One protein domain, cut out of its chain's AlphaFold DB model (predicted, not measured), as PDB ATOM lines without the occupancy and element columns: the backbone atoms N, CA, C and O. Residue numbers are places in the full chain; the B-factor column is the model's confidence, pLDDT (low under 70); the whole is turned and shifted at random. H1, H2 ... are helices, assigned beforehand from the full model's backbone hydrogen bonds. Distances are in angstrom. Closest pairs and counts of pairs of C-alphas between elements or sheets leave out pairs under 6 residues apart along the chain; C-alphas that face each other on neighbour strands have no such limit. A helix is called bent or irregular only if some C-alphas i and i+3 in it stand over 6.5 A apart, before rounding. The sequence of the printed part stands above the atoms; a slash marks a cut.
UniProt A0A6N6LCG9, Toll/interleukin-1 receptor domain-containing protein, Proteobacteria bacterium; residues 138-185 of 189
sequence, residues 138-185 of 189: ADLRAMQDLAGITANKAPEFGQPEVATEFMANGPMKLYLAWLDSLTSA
ATOM      1  N   ALA A 138     144.170 175.975 189.303       87.25
ATOM      2  CA  ALA A 138     143.409 174.841 188.776       87.25
ATOM      3  C   ALA A 138     142.102 174.595 189.553       87.25
ATOM      4  O   ALA A 138     141.050 174.441 188.939       87.25
ATOM      5  N   ASP A 139     142.155 174.642 190.888       85.12
ATOM      6  CA  ASP A 139     140.991 174.509 191.781       85.12
ATOM      7  C   ASP A 139     139.968 175.619 191.544       85.12
ATOM      8  O   ASP A 139     138.777 175.348 191.400       85.12
ATOM      9  N   LEU A 140     140.444 176.859 191.417       87.75
ATOM     10  CA  LEU A 140     139.590 178.004 191.116       87.75
ATOM     11  C   LEU A 140     138.919 177.875 189.741       87.75
ATOM     12  O   LEU A 140     137.731 178.161 189.615       87.75
ATOM     13  N   ARG A 141     139.652 177.421 188.719       88.19
ATOM     14  CA  ARG A 141     139.098 177.219 187.373       88.19
ATOM     15  C   ARG A 141     138.018 176.140 187.378       88.19
ATOM     16  O   ARG A 141     136.926 176.384 186.886       88.19
ATOM     17  N   ALA A 142     138.275 175.005 188.026       85.69
ATOM     18  CA  ALA A 142     137.289 173.935 188.156       85.69
ATOM     19  C   ALA A 142     136.019 174.392 188.902       85.69
ATOM     20  O   ALA A 142     134.913 174.031 188.506       85.69
ATOM     21  N   MET A 143     136.161 175.222 189.946       84.75
ATOM     22  CA  MET A 143     135.025 175.858 190.635       84.75
ATOM     23  C   MET A 143     134.197 176.735 189.688       84.75
ATOM     24  O   MET A 143     132.969 176.660 189.690       84.75
ATOM     25  N   GLN A 144     134.865 177.566 188.887       88.44
ATOM     26  CA  GLN A 144     134.220 178.466 187.931       88.44
ATOM     27  C   GLN A 144     133.517 177.694 186.807       88.44
ATOM     28  O   GLN A 144     132.371 178.004 186.483       88.44
ATOM     29  N   ASP A 145     134.164 176.661 186.268       87.00
ATOM     30  CA  ASP A 145     133.601 175.805 185.224       87.00
ATOM     31  C   ASP A 145     132.348 175.085 185.733       87.00
ATOM     32  O   ASP A 145     131.306 175.097 185.071       87.00
ATOM     33  N   LEU A 146     132.398 174.524 186.947       84.94
ATOM     34  CA  LEU A 146     131.235 173.889 187.562       84.94
ATOM     35  C   LEU A 146     130.093 174.883 187.792       84.94
ATOM     36  O   LEU A 146     128.933 174.551 187.534       84.94
ATOM     37  N   ALA A 147     130.400 176.097 188.255       86.12
ATOM     38  CA  ALA A 147     129.398 177.141 188.436       86.12
ATOM     39  C   ALA A 147     128.722 177.500 187.103       86.12
ATOM     40  O   ALA A 147     127.496 177.595 187.049       86.12
ATOM     41  N   GLY A 148     129.493 177.616 186.017       88.00
ATOM     42  CA  GLY A 148     128.967 177.856 184.671       88.00
ATOM     43  C   GLY A 148     128.082 176.714 184.166       88.00
ATOM     44  O   GLY A 148     126.970 176.954 183.697       88.00
ATOM     45  N   ILE A 149     128.527 175.463 184.322       86.50
ATOM     46  CA  ILE A 149     127.735 174.273 183.968       86.50
ATOM     47  C   ILE A 149     126.421 174.248 184.757       86.50
ATOM     48  O   ILE A 149     125.356 174.017 184.185       86.50
ATOM     49  N   THR A 150     126.486 174.517 186.061       85.94
ATOM     50  CA  THR A 150     125.314 174.525 186.944       85.94
ATOM     51  C   THR A 150     124.336 175.624 186.546       85.94
ATOM     52  O   THR A 150     123.145 175.356 186.425       85.94
ATOM     53  N   ALA A 151     124.823 176.838 186.277       87.94
ATOM     54  CA  ALA A 151     123.990 177.951 185.828       87.94
ATOM     55  C   ALA A 151     123.276 177.635 184.505       87.94
ATOM     56  O   ALA A 151     122.082 177.897 184.374       87.94
ATOM     57  N   ASN A 152     123.976 177.003 183.560       89.31
ATOM     58  CA  ASN A 152     123.395 176.592 182.282       89.31
ATOM     59  C   ASN A 152     122.331 175.496 182.443       89.31
ATOM     60  O   ASN A 152     121.370 175.467 181.679       89.31
ATOM     61  N   LYS A 153     122.487 174.601 183.429       87.44
ATOM     62  CA  LYS A 153     121.555 173.489 183.678       87.44
ATOM     63  C   LYS A 153     120.381 173.865 184.593       87.44
ATOM     64  O   LYS A 153     119.345 173.206 184.554       87.44
ATOM     65  N   ALA A 154     120.514 174.940 185.372       87.44
ATOM     66  CA  ALA A 154     119.539 175.379 186.369       87.44
ATOM     67  C   ALA A 154     118.081 175.485 185.873       87.44
ATOM     68  O   ALA A 154     117.194 175.071 186.624       87.44
ATOM     69  N   PRO A 155     117.785 175.958 184.643       94.19
ATOM     70  CA  PRO A 155     116.407 176.017 184.147       94.19
ATOM     71  C   PRO A 155     115.703 174.653 184.071       94.19
ATOM     72  O   PRO A 155     114.479 174.588 184.152       94.19
ATOM     73  N   GLU A 156     116.454 173.557 183.935       90.31
ATOM     74  CA  GLU A 156     115.910 172.198 183.836       90.31
ATOM     75  C   GLU A 156     115.694 171.533 185.208       90.31
ATOM     76  O   GLU A 156     115.015 170.512 185.298       90.31
ATOM     77  N   PHE A 157     116.215 172.112 186.298       88.25
ATOM     78  CA  PHE A 157     116.128 171.525 187.647       88.25
ATOM     79  C   PHE A 157     114.720 171.525 188.250       88.25
ATOM     80  O   PHE A 157     114.500 170.885 189.276       88.25
ATOM     81  N   GLY A 158     113.748 172.172 187.601       85.25
ATOM     82  CA  GLY A 158     112.332 171.961 187.911       85.25
ATOM     83  C   GLY A 158     111.877 170.510 187.689       85.25
ATOM     84  O   GLY A 158     110.853 170.108 188.234       85.25
ATOM     85  N   GLN A 159     112.639 169.716 186.927       92.62
ATOM     86  CA  GLN A 159     112.444 168.277 186.770       92.62
ATOM     87  C   GLN A 159     113.284 167.521 187.820       92.62
ATOM     88  O   GLN A 159     114.517 167.536 187.738       92.62
ATOM     89  N   PRO A 160     112.657 166.829 188.795       86.25
ATOM     90  CA  PRO A 160     113.371 166.187 189.904       86.25
ATOM     91  C   PRO A 160     114.413 165.157 189.458       86.25
ATOM     92  O   PRO A 160     115.463 165.031 190.086       86.25
ATOM     93  N   GLU A 161     114.152 164.445 188.360       88.62
ATOM     94  CA  GLU A 161     115.078 163.458 187.797       88.62
ATOM     95  C   GLU A 161     116.360 164.115 187.274       88.62
ATOM     96  O   GLU A 161     117.456 163.642 187.562       88.62
ATOM     97  N   VAL A 162     116.242 165.262 186.595       84.81
ATOM     98  CA  VAL A 162     117.389 166.020 186.072       84.81
ATOM     99  C   VAL A 162     118.233 166.592 187.210       84.81
ATOM    100  O   VAL A 162     119.461 166.503 187.172       84.81
ATOM    101  N   ALA A 163     117.593 167.146 188.243       83.56
ATOM    102  CA  ALA A 163     118.292 167.648 189.424       83.56
ATOM    103  C   ALA A 163     119.007 166.516 190.184       83.56
ATOM    104  O   ALA A 163     120.168 166.662 190.575       83.56
ATOM    105  N   THR A 164     118.340 165.371 190.351       85.38
ATOM    106  CA  THR A 164     118.907 164.194 191.024       85.38
ATOM    107  C   THR A 164     120.100 163.649 190.252       85.38
ATOM    108  O   THR A 164     121.156 163.437 190.846       85.38
ATOM    109  N   GLU A 165     119.979 163.485 188.935       85.56
ATOM    110  CA  GLU A 165     121.068 162.991 188.097       85.56
ATOM    111  C   GLU A 165     122.271 163.937 188.143       85.56
ATOM    112  O   GLU A 165     123.394 163.500 188.392       85.56
ATOM    113  N   PHE A 166     122.050 165.249 188.018       85.25
ATOM    114  CA  PHE A 166     123.121 166.244 188.072       85.25
ATOM    115  C   PHE A 166     123.900 166.220 189.398       85.25
ATOM    116  O   PHE A 166     125.134 166.292 189.392       85.25
ATOM    117  N   MET A 167     123.193 166.088 190.524       80.50
ATOM    118  CA  MET A 167     123.775 166.131 191.868       80.50
ATOM    119  C   MET A 167     124.387 164.791 192.302       80.50
ATOM    120  O   MET A 167     125.471 164.773 192.886       80.50
ATOM    121  N   ALA A 168     123.711 163.673 192.029       80.00
ATOM    122  CA  ALA A 168     124.062 162.355 192.560       80.00
ATOM    123  C   ALA A 168     124.913 161.500 191.611       80.00
ATOM    124  O   ALA A 168     125.603 160.593 192.078       80.00
ATOM    125  N   ASN A 169     124.891 161.778 190.304       79.06
ATOM    126  CA  ASN A 169     125.595 160.991 189.282       79.06
ATOM    127  C   ASN A 169     126.353 161.846 188.251       79.06
ATOM    128  O   ASN A 169     127.156 161.313 187.489       79.06
ATOM    129  N   GLY A 170     126.137 163.161 188.253       77.69
ATOM    130  CA  GLY A 170     126.639 164.088 187.250       77.69
ATOM    131  C   GLY A 170     127.884 164.890 187.660       77.69
ATOM    132  O   GLY A 170     128.657 164.482 188.537       77.69
ATOM    133  N   PRO A 171     128.101 166.059 187.027       75.44
ATOM    134  CA  PRO A 171     129.289 166.895 187.213       75.44
ATOM    135  C   PRO A 171     129.570 167.292 188.666       75.44
ATOM    136  O   PRO A 171     130.733 167.394 189.051       75.44
ATOM    137  N   MET A 172     128.533 167.459 189.494       77.44
ATOM    138  CA  MET A 172     128.699 167.801 190.910       77.44
ATOM    139  C   MET A 172     129.365 166.682 191.705       77.44
ATOM    140  O   MET A 172     130.272 166.948 192.489       77.44
ATOM    141  N   LYS A 173     128.984 165.420 191.479       80.00
ATOM    142  CA  LYS A 173     129.633 164.277 192.134       80.00
ATOM    143  C   LYS A 173     131.087 164.136 191.706       80.00
ATOM    144  O   LYS A 173     131.945 163.899 192.552       80.00
ATOM    145  N   LEU A 174     131.365 164.305 190.413       74.12
ATOM    146  CA  LEU A 174     132.735 164.290 189.892       74.12
ATOM    147  C   LEU A 174     133.575 165.404 190.521       74.12
ATOM    148  O   LEU A 174     134.693 165.150 190.957       74.12
ATOM    149  N   TYR A 175     133.020 166.610 190.633       75.69
ATOM    150  CA  TYR A 175     133.686 167.737 191.270       75.69
ATOM    151  C   TYR A 175     133.935 167.515 192.769       75.69
ATOM    152  O   TYR A 175     135.029 167.793 193.254       75.69
ATOM    153  N   LEU A 176     132.963 166.972 193.505       78.00
ATOM    154  CA  LEU A 176     133.129 166.656 194.926       78.00
ATOM    155  C   LEU A 176     134.174 165.554 195.149       78.00
ATOM    156  O   LEU A 176     135.022 165.694 196.024       78.00
ATOM    157  N   ALA A 177     134.170 164.501 194.325       74.69
ATOM    158  CA  ALA A 177     135.201 163.462 194.358       74.69
ATOM    159  C   ALA A 177     136.590 164.029 194.014       74.69
ATOM    160  O   ALA A 177     137.596 163.669 194.627       74.69
ATOM    161  N   TRP A 178     136.647 164.956 193.055       72.62
ATOM    162  CA  TRP A 178     137.867 165.665 192.695       72.62
ATOM    163  C   TRP A 178     138.384 166.537 193.849       72.62
ATOM    164  O   TRP A 178     139.552 166.419 194.215       72.62
ATOM    165  N   LEU A 179     137.522 167.328 194.495       70.00
ATOM    166  CA  LEU A 179     137.860 168.120 195.683       70.00
ATOM    167  C   LEU A 179     138.362 167.262 196.850       70.00
ATOM    168  O   LEU A 179     139.365 167.608 197.481       70.00
ATOM    169  N   ASP A 180     137.694 166.147 197.143       71.94
ATOM    170  CA  ASP A 180     138.091 165.229 198.215       71.94
ATOM    171  C   ASP A 180     139.495 164.651 197.962       71.94
ATOM    172  O   ASP A 180     140.361 164.667 198.841       71.94
ATOM    173  N   SER A 181     139.783 164.283 196.707       63.22
ATOM    174  CA  SER A 181     141.107 163.797 196.292       63.22
ATOM    175  C   SER A 181     142.230 164.842 196.404       63.22
ATOM    176  O   SER A 181     143.410 164.487 196.443       63.22
ATOM    177  N   LEU A 182     141.888 166.135 196.443       57.22
ATOM    178  CA  LEU A 182     142.848 167.242 196.472       57.22
ATOM    179  C   LEU A 182     143.054 167.828 197.874       57.22
ATOM    180  O   LEU A 182     144.180 168.178 198.233       57.22
ATOM    181  N   THR A 183     142.002 167.895 198.689       56.22
ATOM    182  CA  THR A 183     142.043 168.432 200.064       56.22
ATOM    183  C   THR A 183     142.701 167.484 201.067       56.22
ATOM    184  O   THR A 183     143.279 167.923 202.062       56.22
ATOM    185  N   SER A 184     142.701 166.181 200.786       52.12
ATOM    186  CA  SER A 184     143.448 165.187 201.565       52.12
ATOM    187  C   SER A 184     144.972 165.255 201.330       52.12
ATOM    188  O   SER A 184     145.736 164.842 202.202       52.12
ATOM    189  N   ALA A 185     145.431 165.860 200.223       50.72
ATOM    190  CA  ALA A 185     146.851 166.019 199.875       50.72
ATOM    191  C   ALA A 185     147.418 167.439 200.103       50.72
ATOM    192  O   ALA A 185     148.634 167.601 200.247       50.72
TER     193      ALA A 185
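AT A GLANCE: This is residues 138 to 185 of the 189 residues of the protein "Toll/interleukin-1 receptor domain-containing protein" of Proteobacteria bacterium (UniProt A0A6N6LCG9). The model is a long, narrow U of helices: H1 makes one limb, the chain turns at residues 157 to 159, and two shorter helices, H2 and then H3, come back one after the other in a nearly straight row alongside H1. The two limbs are joined loosely, with few contacts between them. The printed part has 48 residues, with three named helices in the order H1, H2, H3 and no named strand; its class is all helix. It is only just loose, close to compact, with a radius of gyration of the C-alphas of 11.7 A, and its outline is a rod that spans 37 by 18 by 8 A.

HOW THE PARTS SIT: Start with H1, residues 138 to 156, and look across from its residues 142 to 146, which alone touch H3, residues 171 to 183. H3 touches H1 with residues 171 to 175 alone, and the closest C-alphas of the two helices are those of Leu 146 and Pro 171, 7.3 A apart. H1 and H3 run opposite ways at a shallow tilt of 20 degrees. Go on to H2, residues 160 to 168, which is close to H1 but not clearly touching it; their closest C-alphas, those of Glu 156 and Val 162, are 6.7 A apart. H1 and H2 run opposite ways at a shallow tilt of 10 degrees. H2 and H3 only just touch, with 3 pairs of C-alphas within 8 A, and touch only at the corner by their link; H3 takes part with residues 172 to 173 alone. Their closest C-alphas are those of Met 167 and Lys 173, 6.2 A apart, and they run the same way at a shallow tilt of 19 degrees. In H2 and H3 every O i to N i+4 pair is within hydrogen-bond range; in H1, 13 of 15 are.

IN THESE COORDINATES: Find C-alpha 138 at (143.409, 174.841, 188.776); from there H1 runs 28.1 A to C-alpha 156 at (115.910, 172.198, 183.836). H1 is irregular: C-alphas 152 and 155 are 7.3 A apart, against about 5 A in a regular helix. H2 begins at Pro 160 and runs 11.7 A to Ala 168. H3 begins at Pro 171 and runs 18.2 A to C-alpha 183 at (142.043, 168.432, 200.064).

THE WHOLE: The two C-alphas farthest apart are those of Gly 158 and Ala 185, at 37.0 A, while the first and last printed C-alphas, 138 and 185, are 14.6 A apart. The printed part has no cut. The links from H1 to H2 and from H2 to H3 are both tight, with 3 and 2 residues. The mean pLDDT of the printed part is 80.7; look for the values under 70 at residues 181 to 185, of which 181 to 183 belong to H3.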